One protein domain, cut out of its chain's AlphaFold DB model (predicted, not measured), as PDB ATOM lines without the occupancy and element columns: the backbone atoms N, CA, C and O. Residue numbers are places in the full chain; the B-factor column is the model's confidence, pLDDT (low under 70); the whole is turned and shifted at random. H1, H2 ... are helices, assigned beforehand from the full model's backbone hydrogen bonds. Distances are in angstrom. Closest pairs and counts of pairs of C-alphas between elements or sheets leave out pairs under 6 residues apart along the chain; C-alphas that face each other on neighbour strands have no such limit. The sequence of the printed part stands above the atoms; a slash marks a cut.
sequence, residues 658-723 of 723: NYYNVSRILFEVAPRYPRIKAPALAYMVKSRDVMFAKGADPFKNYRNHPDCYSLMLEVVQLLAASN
ATOM      1  N   ASN A 658     207.079 183.991 217.478       95.69
ATOM      2  CA  ASN A 658     207.963 183.195 218.305       95.69
ATOM      3  C   ASN A 658     209.302 182.947 217.593       95.69
ATOM      4  O   ASN A 658     209.445 183.146 216.387       95.69
ATOM      5  N   TYR A 659     210.294 182.472 218.343       93.25
ATOM      6  CA  TYR A 659     211.651 182.246 217.840       93.25
ATOM      7  C   TYR A 659     211.763 181.196 216.713       93.25
ATOM      8  O   TYR A 659     212.782 181.175 216.030       93.25
ATOM      9  N   TYR A 660     210.746 180.356 216.476       93.38
ATOM     10  CA  TYR A 660     210.729 179.427 215.337       93.38
ATOM     11  C   TYR A 660     210.128 180.032 214.060       93.38
ATOM     12  O   TYR A 660     210.508 179.618 212.966       93.38
ATOM     13  N   ASN A 661     209.169 180.964 214.166       95.56
ATOM     14  CA  ASN A 661     208.437 181.490 213.004       95.56
ATOM     15  C   ASN A 661     208.803 182.930 212.612       95.56
ATOM     16  O   ASN A 661     208.525 183.300 211.475       95.56
ATOM     17  N   VAL A 662     209.432 183.728 213.483       96.62
ATOM     18  CA  VAL A 662     209.668 185.160 213.219       96.62
ATOM     19  C   VAL A 662     210.512 185.410 211.963       96.62
ATOM     20  O   VAL A 662     210.118 186.235 211.143       96.62
ATOM     21  N   SER A 663     211.593 184.650 211.732       96.19
ATOM     22  CA  SER A 663     212.368 184.749 210.483       96.19
ATOM     23  C   SER A 663     211.502 184.419 209.269       96.19
ATOM     24  O   SER A 663     211.463 185.180 208.309       96.19
ATOM     25  N   ARG A 664     210.737 183.321 209.333       96.12
ATOM     26  CA  ARG A 664     209.834 182.914 208.251       96.12
ATOM     27  C   ARG A 664     208.819 184.006 207.921       96.12
ATOM     28  O   ARG A 664     208.614 184.316 206.757       96.12
ATOM     29  N   ILE A 665     208.228 184.622 208.941       96.81
ATOM     30  CA  ILE A 665     207.265 185.715 208.786       96.81
ATOM     31  C   ILE A 665     207.936 186.960 208.177       96.81
ATOM     32  O   ILE A 665     207.346 187.583 207.297       96.81
ATOM     33  N   LEU A 666     209.174 187.290 208.562       97.00
ATOM     34  CA  LEU A 666     209.931 188.406 207.973       97.00
ATOM     35  C   LEU A 666     210.252 188.217 206.481       97.00
ATOM     36  O   LEU A 666     210.264 189.208 205.756       97.00
ATOM     37  N   PHE A 667     210.477 186.985 206.015       96.50
ATOM     38  CA  PHE A 667     210.795 186.705 204.608       96.50
ATOM     39  C   PHE A 667     209.572 186.383 203.741       96.50
ATOM     40  O   PHE A 667     209.448 186.901 202.638       96.50
ATOM     41  N   GLU A 668     208.649 185.546 204.214       94.50
ATOM     42  CA  GLU A 668     207.519 185.061 203.404       94.50
ATOM     43  C   GLU A 668     206.307 186.004 203.445       94.50
ATOM     44  O   GLU A 668     205.540 186.077 202.483       94.50
ATOM     45  N   VAL A 669     206.107 186.718 204.561       94.81
ATOM     46  CA  VAL A 669     204.847 187.421 204.859       94.81
ATOM     47  C   VAL A 669     205.023 188.940 204.874       94.81
ATOM     48  O   VAL A 669     204.238 189.657 204.251       94.81
ATOM     49  N   ALA A 670     206.061 189.447 205.543       95.62
ATOM     50  CA  ALA A 670     206.290 190.880 205.708       95.62
ATOM     51  C   ALA A 670     206.501 191.674 204.395       95.62
ATOM     52  O   ALA A 670     206.041 192.817 204.357       95.62
ATOM     53  N   PRO A 671     207.080 191.126 203.300       94.12
ATOM     54  CA  PRO A 671     207.146 191.841 202.018       94.12
ATOM     55  C   PRO A 671     205.766 192.124 201.406       94.12
ATOM     56  O   PRO A 671     205.595 193.105 200.691       94.12
ATOM     57  N   ARG A 672     204.766 191.282 201.709       90.75
ATOM     58  CA  ARG A 672     203.368 191.455 201.272       90.75
ATOM     59  C   ARG A 672     202.542 192.255 202.282       90.75
ATOM     60  O   ARG A 672     201.611 192.951 201.892       90.75
ATOM     61  N   TYR A 673     202.913 192.201 203.563       92.94
ATOM     62  CA  TYR A 673     202.271 192.930 204.660       92.94
ATOM     63  C   TYR A 673     203.290 193.752 205.463       92.94
ATOM     64  O   TYR A 673     203.684 193.342 206.560       92.94
ATOM     65  N   PRO A 674     203.678 194.954 204.982       93.94
ATOM     66  CA  PRO A 674     204.695 195.789 205.629       93.94
ATOM     67  C   PRO A 674     204.402 196.114 207.100       93.94
ATOM     68  O   PRO A 674     205.324 196.297 207.891       93.94
ATOM     69  N   ARG A 675     203.120 196.126 207.495       94.62
ATOM     70  CA  ARG A 675     202.687 196.341 208.886       94.62
ATOM     71  C   ARG A 675     203.209 195.285 209.865       94.62
ATOM     72  O   ARG A 675     203.450 195.630 211.012       94.62
ATOM     73  N   ILE A 676     203.445 194.047 209.417       96.56
ATOM     74  CA  ILE A 676     203.996 192.960 210.251       96.56
ATOM     75  C   ILE A 676     205.515 193.084 210.416       96.56
ATOM     76  O   ILE A 676     206.063 192.608 211.412       96.56
ATOM     77  N   LYS A 677     206.204 193.758 209.483       97.12
ATOM     78  CA  LYS A 677     207.665 193.899 209.497       97.12
ATOM     79  C   LYS A 677     208.155 194.504 210.815       97.12
ATOM     80  O   LYS A 677     209.017 193.923 211.464       97.12
ATOM     81  N   ALA A 678     207.568 195.621 211.249       96.88
ATOM     82  CA  ALA A 678     207.989 196.308 212.471       96.88
ATOM     83  C   ALA A 678     207.746 195.484 213.762       96.88
ATOM     84  O   ALA A 678     208.707 195.309 214.513       96.88
ATOM     85  N   PRO A 679     206.554 194.900 214.023       97.56
ATOM     86  CA  PRO A 679     206.349 193.964 215.134       97.56
ATOM     87  C   PRO A 679     207.294 192.756 215.122       97.56
ATOM     88  O   PRO A 679     207.811 192.375 216.172       97.56
ATOM     89  N   ALA A 680     207.556 192.164 213.952       97.88
ATOM     90  CA  ALA A 680     208.431 191.000 213.825       97.88
ATOM     91  C   ALA A 680     209.914 191.345 214.066       97.88
ATOM     92  O   ALA A 680     210.596 190.625 214.798       97.88
ATOM     93  N   LEU A 681     210.399 192.480 213.546       97.56
ATOM     94  CA  LEU A 681     211.735 193.005 213.855       97.56
ATOM     95  C   LEU A 681     211.869 193.344 215.349       97.56
ATOM     96  O   LEU A 681     212.828 192.923 215.990       97.56
ATOM     97  N   ALA A 682     210.880 194.029 215.933       97.38
ATOM     98  CA  ALA A 682     210.867 194.357 217.358       97.38
ATOM     99  C   ALA A 682     210.854 193.098 218.246       97.38
ATOM    100  O   ALA A 682     211.529 193.063 219.276       97.38
ATOM    101  N   TYR A 683     210.136 192.043 217.840       97.44
ATOM    102  CA  TYR A 683     210.191 190.739 218.502       97.44
ATOM    103  C   TYR A 683     211.595 190.127 218.414       97.44
ATOM    104  O   TYR A 683     212.140 189.721 219.437       97.44
ATOM    105  N   MET A 684     212.202 190.097 217.223       96.38
ATOM    106  CA  MET A 684     213.541 189.535 217.009       96.38
ATOM    107  C   MET A 684     214.618 190.260 217.833       96.38
ATOM    108  O   MET A 684     215.431 189.607 218.479       96.38
ATOM    109  N   VAL A 685     214.574 191.596 217.891       96.56
ATOM    110  CA  VAL A 685     215.462 192.433 218.721       96.56
ATOM    111  C   VAL A 685     215.258 192.148 220.211       96.56
ATOM    112  O   VAL A 685     216.220 191.906 220.937       96.56
ATOM    113  N   LYS A 686     214.003 192.097 220.676       96.25
ATOM    114  CA  LYS A 686     213.659 191.789 222.074       96.25
ATOM    115  C   LYS A 686     214.049 190.364 222.485       96.25
ATOM    116  O   LYS A 686     214.360 190.123 223.648       96.25
ATOM    117  N   SER A 687     214.009 189.415 221.553       95.44
ATOM    118  CA  SER A 687     214.366 188.011 221.768       95.44
ATOM    119  C   SER A 687     215.783 187.668 221.300       95.44
ATOM    120  O   SER A 687     216.097 186.480 221.192       95.44
ATOM    121  N   ARG A 688     216.646 188.675 221.076       93.44
ATOM    122  CA  ARG A 688     218.014 188.506 220.558       93.44
ATOM    123  C   ARG A 688     218.794 187.432 221.303       93.44
ATOM    124  O   ARG A 688     219.315 186.517 220.674       93.44
ATOM    125  N   ASP A 689     218.783 187.468 222.633       93.12
ATOM    126  CA  ASP A 689     219.560 186.529 223.436       93.12
ATOM    127  C   ASP A 689     219.089 185.093 223.172       93.12
ATOM    128  O   ASP A 689     219.892 184.220 222.877       93.12
ATOM    129  N   VAL A 690     217.777 184.838 223.138       93.00
ATOM    130  CA  VAL A 690     217.235 183.493 222.866       93.00
ATOM    131  C   VAL A 690     217.511 183.033 221.431       93.00
ATOM    132  O   VAL A 690     217.790 181.852 221.220       93.00
ATOM    133  N   MET A 691     217.439 183.936 220.448       89.88
ATOM    134  CA  MET A 691     217.650 183.590 219.039       89.88
ATOM    135  C   MET A 691     219.128 183.352 218.702       89.88
ATOM    136  O   MET A 691     219.425 182.427 217.951       89.88
ATOM    137  N   PHE A 692     220.049 184.123 219.287       88.69
ATOM    138  CA  PHE A 692     221.478 184.076 218.960       88.69
ATOM    139  C   PHE A 692     222.347 183.280 219.967       88.69
ATOM    140  O   PHE A 692     223.431 182.834 219.587       88.69
ATOM    141  N   ALA A 693     221.903 182.997 221.208       80.50
ATOM    142  CA  ALA A 693     222.727 182.371 222.273       80.50
ATOM    143  C   ALA A 693     223.186 180.912 222.045       80.50
ATOM    144  O   ALA A 693     223.718 180.279 222.957       80.50
ATOM    145  N   LYS A 694     223.000 180.348 220.849       70.88
ATOM    146  CA  LYS A 694     223.555 179.035 220.465       70.88
ATOM    147  C   LYS A 694     224.419 179.082 219.203       70.88
ATOM    148  O   LYS A 694     224.671 178.037 218.611       70.88
ATOM    149  N   GLY A 695     224.813 180.276 218.747       74.69
ATOM    150  CA  GLY A 695     225.460 180.453 217.438       74.69
ATOM    151  C   GLY A 695     224.556 180.043 216.266       74.69
ATOM    152  O   GLY A 695     225.032 179.814 215.157       74.69
ATOM    153  N   ALA A 696     223.252 179.905 216.519       85.75
ATOM    154  CA  ALA A 696     222.260 179.607 215.507       85.75
ATOM    155  C   ALA A 696     221.935 180.901 214.763       85.75
ATOM    156  O   ALA A 696     221.364 181.822 215.337       85.75
ATOM    157  N   ASP A 697     222.312 180.968 213.491       91.31
ATOM    158  CA  ASP A 697     221.924 182.063 212.611       91.31
ATOM    159  C   ASP A 697     220.424 181.937 212.253       91.31
ATOM    160  O   ASP A 697     220.045 180.982 211.559       91.31
ATOM    161  N   PRO A 698     219.551 182.870 212.690       92.81
ATOM    162  CA  PRO A 698     218.125 182.832 212.381       92.81
ATOM    163  C   PRO A 698     217.824 183.158 210.907       92.81
ATOM    164  O   PRO A 698     216.687 182.964 210.470       92.81
ATOM    165  N   PHE A 699     218.822 183.612 210.141       95.62
ATOM    166  CA  PHE A 699     218.759 183.890 208.707       95.62
ATOM    167  C   PHE A 699     219.298 182.740 207.843       95.62
ATOM    168  O   PHE A 699     219.167 182.790 206.621       95.62
ATOM    169  N   LYS A 700     219.827 181.661 208.441       94.94
ATOM    170  CA  LYS A 700     220.532 180.572 207.734       94.94
ATOM    171  C   LYS A 700     219.765 179.987 206.541       94.94
ATOM    172  O   LYS A 700     220.363 179.707 205.505       94.94
ATOM    173  N   ASN A 701     218.450 179.811 206.680       96.31
ATOM    174  CA  ASN A 701     217.585 179.254 205.629       96.31
ATOM    175  C   ASN A 701     217.245 180.264 204.516       96.31
ATOM    176  O   ASN A 701     216.741 179.871 203.468       96.31
ATOM    177  N   TYR A 702     217.522 181.548 204.740       96.75
ATOM    178  CA  TYR A 702     217.159 182.676 203.881       96.75
ATOM    179  C   TYR A 702     218.379 183.395 203.294       96.75
ATOM    180  O   TYR A 702     218.211 184.404 202.626       96.75
ATOM    181  N   ARG A 703     219.599 182.860 203.463       96.56
ATOM    182  CA  ARG A 703     220.857 183.464 202.977       96.56
ATOM    183  C   ARG A 703     220.847 183.856 201.490       96.56
ATOM    184  O   ARG A 703     221.529 184.798 201.109       96.56
ATOM    185  N   ASN A 704     220.073 183.143 200.668       97.12
ATOM    186  CA  ASN A 704     219.935 183.389 199.228       97.12
ATOM    187  C   ASN A 704     218.713 184.265 198.869       97.12
ATOM    188  O   ASN A 704     218.446 184.484 197.691       97.12
ATOM    189  N   HIS A 705     217.938 184.724 199.855       97.00
ATOM    190  CA  HIS A 705     216.811 185.630 199.645       97.00
ATOM    191  C   HIS A 705     217.345 187.045 199.367       97.00
ATOM    192  O   HIS A 705     218.207 187.499 200.126       97.00
ATOM    193  N   PRO A 706     216.844 187.772 198.349       96.69
ATOM    194  CA  PRO A 706     217.365 189.097 197.991       96.69
ATOM    195  C   PRO A 706     217.345 190.073 199.178       96.69
ATOM    196  O   PRO A 706     218.330 190.753 199.447       96.69
ATOM    197  N   ASP A 707     216.268 190.051 199.965       96.31
ATOM    198  CA  ASP A 707     216.103 190.936 201.125       96.31
ATOM    199  C   ASP A 707     216.901 190.516 202.375       96.31
ATOM    200  O   ASP A 707     216.847 191.211 203.389       96.31
ATOM    201  N   CYS A 708     217.636 189.392 202.353       97.19
ATOM    202  CA  CYS A 708     218.315 188.870 203.546       97.19
ATOM    203  C   CYS A 708     219.341 189.852 204.109       97.19
ATOM    204  O   CYS A 708     219.365 190.093 205.314       97.19
ATOM    205  N   TYR A 709     220.146 190.459 203.239       96.56
ATOM    206  CA  TYR A 709     221.145 191.437 203.657       96.56
ATOM    207  C   TYR A 709     220.495 192.710 204.229       96.56
ATOM    208  O   TYR A 709     220.908 193.178 205.289       96.56
ATOM    209  N   SER A 710     219.424 193.213 203.600       96.94
ATOM    210  CA  SER A 710     218.672 194.376 204.103       96.94
ATOM    211  C   SER A 710     218.057 194.101 205.476       96.94
ATOM    212  O   SER A 710     218.239 194.887 206.400       96.94
ATOM    213  N   LEU A 711     217.386 192.958 205.646       96.62
ATOM    214  CA  LEU A 711     216.778 192.572 206.922       96.62
ATOM    215  C   LEU A 711     217.821 192.361 208.027       96.62
ATOM    216  O   LEU A 711     217.578 192.750 209.168       96.62
ATOM    217  N   MET A 712     218.996 191.808 207.707       95.69
ATOM    218  CA  MET A 712     220.104 191.712 208.662       95.69
ATOM    219  C   MET A 712     220.619 193.095 209.083       95.69
ATOM    220  O   MET A 712     220.797 193.326 210.278       95.69
ATOM    221  N   LEU A 713     220.814 194.027 208.140       96.81
ATOM    222  CA  LEU A 713     221.221 195.401 208.456       96.81
ATOM    223  C   LEU A 713     220.181 196.127 209.318       96.81
ATOM    224  O   LEU A 713     220.556 196.757 210.304       96.81
ATOM    225  N   GLU A 714     218.890 196.002 209.006       97.25
ATOM    226  CA  GLU A 714     217.806 196.588 209.805       97.25
ATOM    227  C   GLU A 714     217.780 196.030 211.237       97.25
ATOM    228  O   GLU A 714     217.642 196.790 212.196       97.25
ATOM    229  N   VAL A 715     217.976 194.718 211.416       96.00
ATOM    230  CA  VAL A 715     218.084 194.112 212.753       96.00
ATOM    231  C   VAL A 715     219.320 194.623 213.493       96.00
ATOM    232  O   VAL A 715     219.205 194.962 214.666       96.00
ATOM    233  N   VAL A 716     220.477 194.755 212.836       95.75
ATOM    234  CA  VAL A 716     221.692 195.324 213.453       95.75
ATOM    235  C   VAL A 716     221.496 196.793 213.849       95.75
ATOM    236  O   VAL A 716     221.896 197.179 214.946       95.75
ATOM    237  N   GLN A 717     220.836 197.602 213.017       97.25
ATOM    238  CA  GLN A 717     220.510 198.999 213.328       97.25
ATOM    239  C   GLN A 717     219.562 199.113 214.529       97.25
ATOM    240  O   GLN A 717     219.820 199.895 215.444       97.25
ATOM    241  N   LEU A 718     218.501 198.301 214.576       96.69
ATOM    242  CA  LEU A 718     217.572 198.272 215.709       96.69
ATOM    243  C   LEU A 718     218.216 197.715 216.986       96.69
ATOM    244  O   LEU A 718     217.884 198.161 218.081       96.69
ATOM    245  N   LEU A 719     219.154 196.770 216.860       94.25
ATOM    246  CA  LEU A 719     219.960 196.280 217.978       94.25
ATOM    247  C   LEU A 719     220.852 197.392 218.540       94.25
ATOM    248  O   LEU A 719     220.845 197.605 219.752       94.25
ATOM    249  N   ALA A 720     221.561 198.122 217.676       95.75
ATOM    250  CA  ALA A 720     222.395 199.257 218.066       95.75
ATOM    251  C   ALA A 720     221.581 200.376 218.739       95.75
ATOM    252  O   ALA A 720     222.027 200.915 219.743       95.75
ATOM    253  N   ALA A 721     220.370 200.663 218.252       96.06
ATOM    254  CA  ALA A 721     219.458 201.652 218.836       96.06
ATOM    255  C   ALA A 721     218.734 201.186 220.122       96.06
ATOM    256  O   ALA A 721     217.979 201.958 220.712       96.06
ATOM    257  N   SER A 722     218.917 199.926 220.538       94.00
ATOM    258  CA  SER A 722     218.303 199.345 221.749       94.00
ATOM    259  C   SER A 722     219.260 199.210 222.939       94.00
ATOM    260  O   SER A 722     218.843 198.712 223.987       94.00
ATOM    261  N   ASN A 723     220.520 199.617 222.763       85.00
ATOM    262  CA  ASN A 723     221.562 199.658 223.791       85.00
ATOM    263  C   ASN A 723     221.839 201.112 224.200       85.00
ATOM    264  O   ASN A 723     222.131 201.304 225.398       85.00
TER     265      ASN A 723
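AT A GLANCE: This is residues 658 to 723 of the 723 residues of an uncharacterized protein of Linnemannia elongata AG-77 (UniProt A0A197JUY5). Two helices, H1 and H2, stand side by side as an antiparallel hairpin, and a third long helix, H4, crosses one face of it at a slant, with its first residue close to H1 and its residues 715 to 719 packed on H2. The short helix H3 sits just past the last residue of H2, and from there residues 693 to 707, a long stretch with no named element, loop back to the start of H4. The printed part has 66 residues, with four named helices in the order H1, H2, H3, H4 and no named strand; the class is all helix. It is compact, with a radius of gyration of the C-alphas of 11.0 A, and rounded, with spans of 29 by 22 by 21 A.

HOW THE PARTS SIT: Begin with H1, residues 662 to 669, and H2, residues 674 to 686: this helical hairpin runs opposite ways at a shallow tilt of 13 degrees. The two touch, and their closest C-alphas, those of Val 662 and Ala 680, are 6.0 A apart. Go on to H3, residues 688 to 692, which is close to H2 but not clearly touching it; the closest C-alphas, of Met 684 and Met 691, are 7.5 A apart. H1 and H3 are apart. Then look at H4, residues 708 to 720, which touches H2 with residues 715 to 719 alone, while H2 touches H4 with residues 681 to 685 alone. Their closest C-alphas, those of Val 685 and Leu 719, are 6.0 A apart, and the two run the same way at a steep tilt of 54 degrees. H4 is close to H1 but not clearly touching: the closest C-alphas, of Phe 667 and Cys 708, are 7.9 A apart. H3 and H4 are only just apart, with closest C-alphas at 8.4 A. In H1, H3 and H4 every O i to N i+4 pair is within hydrogen-bond range; in H2, 7 of 9 are.

IN THESE COORDINATES: Find C-alpha 662 at (209.668, 185.160, 213.219), where H1 begins; it ends at Val 669. H2 starts at C-alpha 674, at (204.695, 195.789, 205.629), and runs 19.2 A to Lys 686. H3 goes from Arg 688 to Phe 692. H4 runs 18.3 A from Cys 708 to C-alpha 720 at (222.395, 199.257, 218.066).

THE WHOLE: The two C-alphas farthest apart, those of Arg 672 and Lys 694, are 30.5 A apart. The printed part has no cut, and Asn 723 is the chain's last residue. The links H1 to H2 and H2 to H3 are tight; the link H3 to H4, 15 residues, is long. The mean pLDDT of the printed part is 94.3, and no printed residue is under 70.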